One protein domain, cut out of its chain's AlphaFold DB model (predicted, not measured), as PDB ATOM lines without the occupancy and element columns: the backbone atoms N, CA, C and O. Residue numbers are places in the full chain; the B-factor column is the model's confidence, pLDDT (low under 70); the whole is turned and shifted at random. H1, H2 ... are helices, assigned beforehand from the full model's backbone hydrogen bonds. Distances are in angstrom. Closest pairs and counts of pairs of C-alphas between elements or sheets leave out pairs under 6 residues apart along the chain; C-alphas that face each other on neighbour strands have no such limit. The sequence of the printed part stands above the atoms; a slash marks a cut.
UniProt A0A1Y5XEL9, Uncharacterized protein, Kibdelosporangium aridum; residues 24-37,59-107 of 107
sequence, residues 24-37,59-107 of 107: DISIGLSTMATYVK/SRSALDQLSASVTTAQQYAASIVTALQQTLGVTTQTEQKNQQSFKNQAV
ATOM      1  N   ASP A  24     212.578 101.116 292.343       92.75
ATOM      2  CA  ASP A  24     212.470  99.652 292.396       92.75
ATOM      3  C   ASP A  24     211.775  99.173 293.677       92.75
ATOM      4  O   ASP A  24     210.874  98.331 293.628       92.75
ATOM      5  N   ILE A  25     212.111  99.767 294.829       93.62
ATOM      6  CA  ILE A  25     211.408  99.489 296.092       93.62
ATOM      7  C   ILE A  25     209.918  99.846 295.970       93.62
ATOM      8  O   ILE A  25     209.059  99.078 296.405       93.62
ATOM      9  N   SER A  26     209.590 100.980 295.347       90.62
ATOM     10  CA  SER A  26     208.197 101.408 295.145       90.62
ATOM     11  C   SER A  26     207.412 100.434 294.255       90.62
ATOM     12  O   SER A  26     206.238 100.152 294.522       90.62
ATOM     13  N   ILE A  27     208.058  99.876 293.225       91.94
ATOM     14  CA  ILE A  27     207.489  98.822 292.374       91.94
ATOM     15  C   ILE A  27     207.242  97.562 293.207       91.94
ATOM     16  O   ILE A  27     206.119  97.054 293.217       91.94
ATOM     17  N   GLY A  28     208.239  97.108 293.972       93.44
ATOM     18  CA  GLY A  28     208.120  95.937 294.845       93.44
ATOM     19  C   GLY A  28     206.973  96.060 295.852       93.44
ATOM     20  O   GLY A  28     206.159  95.144 295.983       93.44
ATOM     21  N   LEU A  29     206.831  97.222 296.493       92.88
ATOM     22  CA  LEU A  29     205.721  97.505 297.409       92.88
ATOM     23  C   LEU A  29     204.357  97.483 296.702       92.88
ATOM     24  O   LEU A  29     203.380  96.990 297.262       92.88
ATOM     25  N   SER A  30     204.280  97.958 295.458       89.81
ATOM     26  CA  SER A  30     203.049  97.920 294.652       89.81
ATOM     27  C   SER A  30     202.661  96.498 294.247       89.81
ATOM     28  O   SER A  30     201.483  96.120 294.289       89.81
ATOM     29  N   THR A  31     203.653  95.671 293.928       92.44
ATOM     30  CA  THR A  31     203.469  94.237 293.719       92.44
ATOM     31  C   THR A  31     202.974  93.560 294.999       92.44
ATOM     32  O   THR A  31     201.974  92.843 294.954       92.44
ATOM     33  N   MET A  32     203.590  93.836 296.155       89.50
ATOM     34  CA  MET A  32     203.140  93.309 297.450       89.50
ATOM     35  C   MET A  32     201.703  93.726 297.772       89.50
ATOM     36  O   MET A  32     200.899  92.873 298.142       89.50
ATOM     37  N   ALA A  33     201.341  94.994 297.563       88.06
ATOM     38  CA  ALA A  33     199.978  95.484 297.773       88.06
ATOM     39  C   ALA A  33     198.962  94.712 296.917       88.06
ATOM     40  O   ALA A  33     197.888  94.336 297.388       88.06
ATOM     41  N   THR A  34     199.327  94.416 295.667       87.19
ATOM     42  CA  THR A  34     198.505  93.616 294.753       87.19
ATOM     43  C   THR A  34     198.326  92.188 295.265       87.19
ATOM     44  O   THR A  34     197.205  91.681 295.267       87.19
ATOM     45  N   TYR A  35     199.393  91.547 295.752       87.25
ATOM     46  CA  TYR A  35     199.307  90.211 296.345       87.25
ATOM     47  C   TYR A  35     198.450  90.190 297.609       87.25
ATOM     48  O   TYR A  35     197.602  89.315 297.730       87.25
ATOM     49  N   VAL A  36     198.610  91.160 298.513       86.25
ATOM     50  CA  VAL A  36     197.814  91.247 299.749       86.25
ATOM     51  C   VAL A  36     196.337  91.478 299.429       86.25
ATOM     52  O   VAL A  36     195.476  90.806 299.987       86.25
ATOM     53  N   LYS A  37     196.027  92.351 298.465       81.50
ATOM     54  CA  LYS A  37     194.652  92.593 298.006       81.50
ATOM     55  C   LYS A  37     194.023  91.359 297.351       81.50
ATOM     56  O   LYS A  37     192.834  91.104 297.522       81.50
ATOM     57  N   SER A  59     192.673  85.860 310.469       72.94
ATOM     58  CA  SER A  59     193.348  85.962 309.175       72.94
ATOM     59  C   SER A  59     192.936  87.209 308.402       72.94
ATOM     60  O   SER A  59     193.764  87.809 307.721       72.94
ATOM     61  N   ARG A  60     191.677  87.646 308.540       72.69
ATOM     62  CA  ARG A  60     191.219  88.917 307.973       72.69
ATOM     63  C   ARG A  60     191.886  90.109 308.639       72.69
ATOM     64  O   ARG A  60     192.456  90.933 307.939       72.69
ATOM     65  N   SER A  61     191.912  90.135 309.970       80.38
ATOM     66  CA  SER A  61     192.581  91.200 310.721       80.38
ATOM     67  C   SER A  61     194.081  91.277 310.411       80.38
ATOM     68  O   SER A  61     194.605  92.373 310.231       80.38
ATOM     69  N   ALA A  62     194.763  90.135 310.281       82.12
ATOM     70  CA  ALA A  62     196.177  90.089 309.913       82.12
ATOM     71  C   ALA A  62     196.429  90.583 308.477       82.12
ATOM     72  O   ALA A  62     197.376  91.334 308.246       82.12
ATOM     73  N   LEU A  63     195.576  90.210 307.513       83.88
ATOM     74  CA  LEU A  63     195.663  90.725 306.142       83.88
ATOM     75  C   LEU A  63     195.364  92.225 306.066       83.88
ATOM     76  O   LEU A  63     196.052  92.935 305.335       83.88
ATOM     77  N   ASP A  64     194.397  92.718 306.840       85.81
ATOM     78  CA  ASP A  64     194.067  94.144 306.903       85.81
ATOM     79  C   ASP A  64     195.239  94.950 307.488       85.81
ATOM     80  O   ASP A  64     195.628  95.979 306.929       85.81
ATOM     81  N   GLN A  65     195.866  94.454 308.564       89.56
ATOM     82  CA  GLN A  65     197.076  95.055 309.138       89.56
ATOM     83  C   GLN A  65     198.237  95.055 308.140       89.56
ATOM     84  O   GLN A  65     198.873  96.090 307.942       89.56
ATOM     85  N   LEU A  66     198.480  93.931 307.460       88.44
ATOM     86  CA  LEU A  66     199.514  93.834 306.432       88.44
ATOM     87  C   LEU A  66     199.250  94.812 305.276       88.44
ATOM     88  O   LEU A  66     200.167  95.504 304.831       88.44
ATOM     89  N   SER A  67     197.999  94.923 304.823       89.94
ATOM     90  CA  SER A  67     197.589  95.873 303.785       89.94
ATOM     91  C   SER A  67     197.845  97.318 304.213       89.94
ATOM     92  O   SER A  67     198.352  98.117 303.420       89.94
ATOM     93  N   ALA A  68     197.530  97.662 305.464       91.38
ATOM     94  CA  ALA A  68     197.797  98.985 306.015       91.38
ATOM     95  C   ALA A  68     199.305  99.282 306.052       91.38
ATOM     96  O   ALA A  68     199.732 100.320 305.551       91.38
ATOM     97  N   SER A  69     200.127  98.350 306.548       94.44
ATOM     98  CA  SER A  69     201.586  98.518 306.602       94.44
ATOM     99  C   SER A  69     202.215  98.694 305.219       94.44
ATOM    100  O   SER A  69     203.053  99.580 305.042       94.44
ATOM    101  N   VAL A  70     201.797  97.904 304.224       92.56
ATOM    102  CA  VAL A  70     202.286  98.052 302.841       92.56
ATOM    103  C   VAL A  70     201.878  99.410 302.263       92.56
ATOM    104  O   VAL A  70     202.707 100.084 301.654       92.56
ATOM    105  N   THR A  71     200.644  99.856 302.511       90.31
ATOM    106  CA  THR A  71     200.160 101.173 302.059       90.31
ATOM    107  C   THR A  71     200.988 102.310 302.661       90.31
ATOM    108  O   THR A  71     201.421 103.216 301.950       90.31
ATOM    109  N   THR A  72     201.266 102.254 303.965       94.81
ATOM    110  CA  THR A  72     202.124 103.233 304.642       94.81
ATOM    111  C   THR A  72     203.546 103.226 304.074       94.81
ATOM    112  O   THR A  72     204.111 104.287 303.814       94.81
ATOM    113  N   ALA A  73     204.118 102.050 303.804       93.38
ATOM    114  CA  ALA A  73     205.435 101.948 303.178       93.38
ATOM    115  C   ALA A  73     205.463 102.580 301.774       93.38
ATOM    116  O   ALA A  73     206.419 103.280 301.444       93.38
ATOM    117  N   GLN A  74     204.408 102.401 300.967       92.62
ATOM    118  CA  GLN A  74     204.294 103.041 299.648       92.62
ATOM    119  C   GLN A  74     204.273 104.569 299.746       92.62
ATOM    120  O   GLN A  74     204.913 105.244 298.941       92.62
ATOM    121  N   GLN A  75     203.570 105.120 300.739       91.50
ATOM    122  CA  GLN A  75     203.527 106.567 300.968       91.50
ATOM    123  C   GLN A  75     204.918 107.117 301.300       91.50
ATOM    124  O   GLN A  75     205.357 108.084 300.678       91.50
ATOM    125  N   TYR A  76     205.643 106.464 302.213       93.75
ATOM    126  CA  TYR A  76     207.016 106.857 302.537       93.75
ATOM    127  C   TYR A  76     207.951 106.730 301.336       93.75
ATOM    128  O   TYR A  76     208.728 107.647 301.072       93.75
ATOM    129  N   ALA A  77     207.848 105.642 300.571       90.75
ATOM    130  CA  ALA A  77     208.645 105.444 299.370       90.75
ATOM    131  C   ALA A  77     208.431 106.568 298.345       90.75
ATOM    132  O   ALA A  77     209.398 107.157 297.864       90.75
ATOM    133  N   ALA A  78     207.176 106.946 298.090       87.94
ATOM    134  CA  ALA A  78     206.842 108.057 297.202       87.94
ATOM    135  C   ALA A  78     207.386 109.406 297.709       87.94
ATOM    136  O   ALA A  78     207.920 110.198 296.924       87.94
ATOM    137  N   SER A  79     207.300 109.670 299.019       92.75
ATOM    138  CA  SER A  79     207.883 110.874 299.623       92.75
ATOM    139  C   SER A  79     209.406 110.919 299.471       92.75
ATOM    140  O   SER A  79     209.947 111.971 299.132       92.75
ATOM    141  N   ILE A  80     210.097 109.788 299.650       90.38
ATOM    142  CA  ILE A  80     211.554 109.698 299.480       90.38
ATOM    143  C   ILE A  80     211.942 109.943 298.018       90.38
ATOM    144  O   ILE A  80     212.828 110.756 297.766       90.38
ATOM    145  N   VAL A  81     211.261 109.313 297.050       88.81
ATOM    146  CA  VAL A  81     211.511 109.560 295.615       88.81
ATOM    147  C   VAL A  81     211.359 111.045 295.288       88.81
ATOM    148  O   VAL A  81     212.226 111.623 294.634       88.81
ATOM    149  N   THR A  82     210.293 111.676 295.784       89.94
ATOM    150  CA  THR A  82     210.032 113.104 295.560       89.94
ATOM    151  C   THR A  82     211.152 113.974 296.132       89.94
ATOM    152  O   THR A  82     211.663 114.854 295.441       89.94
ATOM    153  N   ALA A  83     211.575 113.708 297.372       89.44
ATOM    154  CA  ALA A  83     212.661 114.442 298.014       89.44
ATOM    155  C   ALA A  83     213.984 114.281 297.247       89.44
ATOM    156  O   ALA A  83     214.645 115.274 296.952       89.44
ATOM    157  N   LEU A  84     214.334 113.056 296.845       88.06
ATOM    158  CA  LEU A  84     215.551 112.785 296.077       88.06
ATOM    159  C   LEU A  84     215.551 113.496 294.717       88.06
ATOM    160  O   LEU A  84     216.570 114.055 294.317       88.06
ATOM    161  N   GLN A  85     214.413 113.516 294.016       86.56
ATOM    162  CA  GLN A  85     214.270 114.230 292.744       86.56
ATOM    163  C   GLN A  85     214.425 115.744 292.915       86.56
ATOM    164  O   GLN A  85     215.102 116.386 292.109       86.56
ATOM    165  N   GLN A  86     213.845 116.316 293.974       89.06
ATOM    166  CA  GLN A  86     214.022 117.732 294.304       89.06
ATOM    167  C   GLN A  86     215.487 118.052 294.605       89.06
ATOM    168  O   GLN A  86     216.024 119.013 294.055       89.06
ATOM    169  N   THR A  87     216.158 117.228 295.417       87.25
ATOM    170  CA  THR A  87     217.584 117.398 295.717       87.25
ATOM    171  C   THR A  87     218.427 117.313 294.448       87.25
ATOM    172  O   THR A  87     219.216 118.217 294.195       87.25
ATOM    173  N   LEU A  88     218.219 116.300 293.602       84.31
ATOM    174  CA  LEU A  88     218.947 116.158 292.338       84.31
ATOM    175  C   LEU A  88     218.745 117.375 291.423       84.31
ATOM    176  O   LEU A  88     219.704 117.861 290.819       84.31
ATOM    177  N   GLY A  89     217.519 117.901 291.351       85.75
ATOM    178  CA  GLY A  89     217.201 119.107 290.587       85.75
ATOM    179  C   GLY A  89     217.936 120.348 291.097       85.75
ATOM    180  O   GLY A  89     218.527 121.080 290.301       85.75
ATOM    181  N   VAL A  90     217.948 120.570 292.416       86.38
ATOM    182  CA  VAL A  90     218.664 121.696 293.046       86.38
ATOM    183  C   VAL A  90     220.172 121.577 292.833       86.38
ATOM    184  O   VAL A  90     220.819 122.558 292.458       86.38
ATOM    185  N   THR A  91     220.734 120.382 293.019       81.56
ATOM    186  CA  THR A  91     222.162 120.124 292.813       81.56
ATOM    187  C   THR A  91     222.564 120.389 291.362       81.56
ATOM    188  O   THR A  91     223.476 121.175 291.120       81.56
ATOM    189  N   THR A  92     221.812 119.856 290.392       81.25
ATOM    190  CA  THR A  92     222.079 120.061 288.956       81.25
ATOM    191  C   THR A  92     222.019 121.546 288.573       81.25
ATOM    192  O   THR A  92     222.885 122.045 287.854       81.25
ATOM    193  N   GLN A  93     221.027 122.294 289.076       83.50
ATOM    194  CA  GLN A  93     220.931 123.741 288.834       83.50
ATOM    195  C   GLN A  93     222.101 124.515 289.451       83.50
ATOM    196  O   GLN A  93     222.607 125.465 288.849       83.50
ATOM    197  N   THR A  94     222.535 124.119 290.648       82.62
ATOM    198  CA  THR A  94     223.664 124.744 291.345       82.62
ATOM    199  C   THR A  94     224.963 124.528 290.575       82.62
ATOM    200  O   THR A  94     225.713 125.478 290.352       82.62
ATOM    201  N   GLU A  95     225.202 123.312 290.086       79.62
ATOM    202  CA  GLU A  95     226.366 122.998 289.256       79.62
ATOM    203  C   GLU A  95     226.389 123.804 287.957       79.62
ATOM    204  O   GLU A  95     227.423 124.376 287.609       79.62
ATOM    205  N   GLN A  96     225.250 123.919 287.267       81.94
ATOM    206  CA  GLN A  96     225.147 124.717 286.042       81.94
ATOM    207  C   GLN A  96     225.452 126.201 286.292       81.94
ATOM    208  O   GLN A  96     226.232 126.801 285.547       81.94
ATOM    209  N   LYS A  97     224.899 126.790 287.363       82.06
ATOM    210  CA  LYS A  97     225.169 128.189 287.743       82.06
ATOM    211  C   LYS A  97     226.632 128.423 288.107       82.06
ATOM    212  O   LYS A  97     227.205 129.440 287.709       82.06
ATOM    213  N   ASN A  98     227.247 127.485 288.824       79.88
ATOM    214  CA  ASN A  98     228.658 127.572 289.180       79.88
ATOM    215  C   ASN A  98     229.533 127.524 287.921       79.88
ATOM    216  O   ASN A  98     230.362 128.408 287.728       79.88
ATOM    217  N   GLN A  99     229.298 126.575 287.009       77.38
ATOM    218  CA  GLN A  99     230.047 126.483 285.750       77.38
ATOM    219  C   GLN A  99     229.900 127.734 284.869       77.38
ATOM    220  O   GLN A  99     230.874 128.171 284.258       77.38
ATOM    221  N   GLN A 100     228.704 128.328 284.801       75.19
ATOM    222  CA  GLN A 100     228.485 129.592 284.087       75.19
ATOM    223  C   GLN A 100     229.238 130.758 284.738       75.19
ATOM    224  O   GLN A 100     229.874 131.542 284.039       75.19
ATOM    225  N   SER A 101     229.219 130.844 286.070       72.69
ATOM    226  CA  SER A 101     229.943 131.880 286.818       72.69
ATOM    227  C   SER A 101     231.457 131.782 286.611       72.69
ATOM    228  O   SER A 101     232.097 132.799 286.367       72.69
ATOM    229  N   PHE A 102     232.027 130.570 286.618       67.81
ATOM    230  CA  PHE A 102     233.454 130.365 286.337       67.81
ATOM    231  C   PHE A 102     233.839 130.747 284.903       67.81
ATOM    232  O   PHE A 102     234.885 131.355 284.698       67.81
ATOM    233  N   LYS A 103     232.992 130.455 283.906       68.00
ATOM    234  CA  LYS A 103     233.238 130.873 282.512       68.00
ATOM    235  C   LYS A 103     233.207 132.393 282.337       68.00
ATOM    236  O   LYS A 103     233.943 132.914 281.508       68.00
ATOM    237  N   ASN A 104     232.408 133.094 283.139       62.06
ATOM    238  CA  ASN A 104     232.285 134.552 283.086       62.06
ATOM    239  C   ASN A 104     233.322 135.304 283.943       62.06
ATOM    240  O   ASN A 104     233.370 136.527 283.868       62.06
ATOM    241  N   GLN A 105     234.139 134.612 284.748       50.19
ATOM    242  CA  GLN A 105     235.243 135.209 285.523       50.19
ATOM    243  C   GLN A 105     236.628 134.990 284.892       50.19
ATOM    244  O   GLN A 105     237.622 135.476 285.419       50.19
ATOM    245  N   ALA A 106     236.703 134.261 283.774       44.91
ATOM    246  CA  ALA A 106     237.937 134.030 283.022       44.91
ATOM    247  C   ALA A 106     238.182 135.075 281.907       44.91
ATOM    248  O   ALA A 106     238.945 134.800 280.982       44.91
ATOM    249  N   VAL A 107     237.516 136.238 281.980       46.78
ATOM    250  CA  VAL A 107     237.667 137.385 281.064       46.78
ATOM    251  C   VAL A 107     238.385 138.519 281.778       46.78
ATOM    252  O   VAL A 107     237.964 138.835 282.913       46.78
TER     253      VAL A 107
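AT A GLANCE: This is residues 24 to 37 and 59 to 107 of the 107 residues of an uncharacterized protein of Kibdelosporangium aridum (UniProt A0A1Y5XEL9). A short helix, H1, packs side by side on the first part of one very long helix, H2, and the rest of H2 sticks out alone as a long arm, residues 82 to 104. The printed part has 63 residues with two named helices, H1 then H2, and no named strand: all helix. The whole is extended, with a radius of gyration of the C-alphas of 20.8 A and spans of 73 by 14 by 9 A.

IN THESE COORDINATES: H1, residues 24 to 37, begins at C-alpha 24 (212.470, 99.652, 292.396) and measures 20.0 A. H2, residues 59 to 104, measures 67.5 A and ends at C-alpha 104 (232.285, 134.552, 283.086).

HOW THE PARTS SIT: H1 and H2 touch, H2 with residues 63 to 78 alone; the closest C-alphas, of Ser 26 and Ala 77, are 5.9 A apart. They run opposite ways at a shallow tilt of 19 degrees. In H1 and H2 every O i to N i+4 pair is within hydrogen-bond range.

THE WHOLE: The C-alphas farthest apart, of Ser 59 and Val 107, are separated by 73.5 A. Residues 38 to 58 are not printed; C-alphas 37 and 59 are 13.1 A apart across the cut. Residues 102 to 107 have pLDDT under 70.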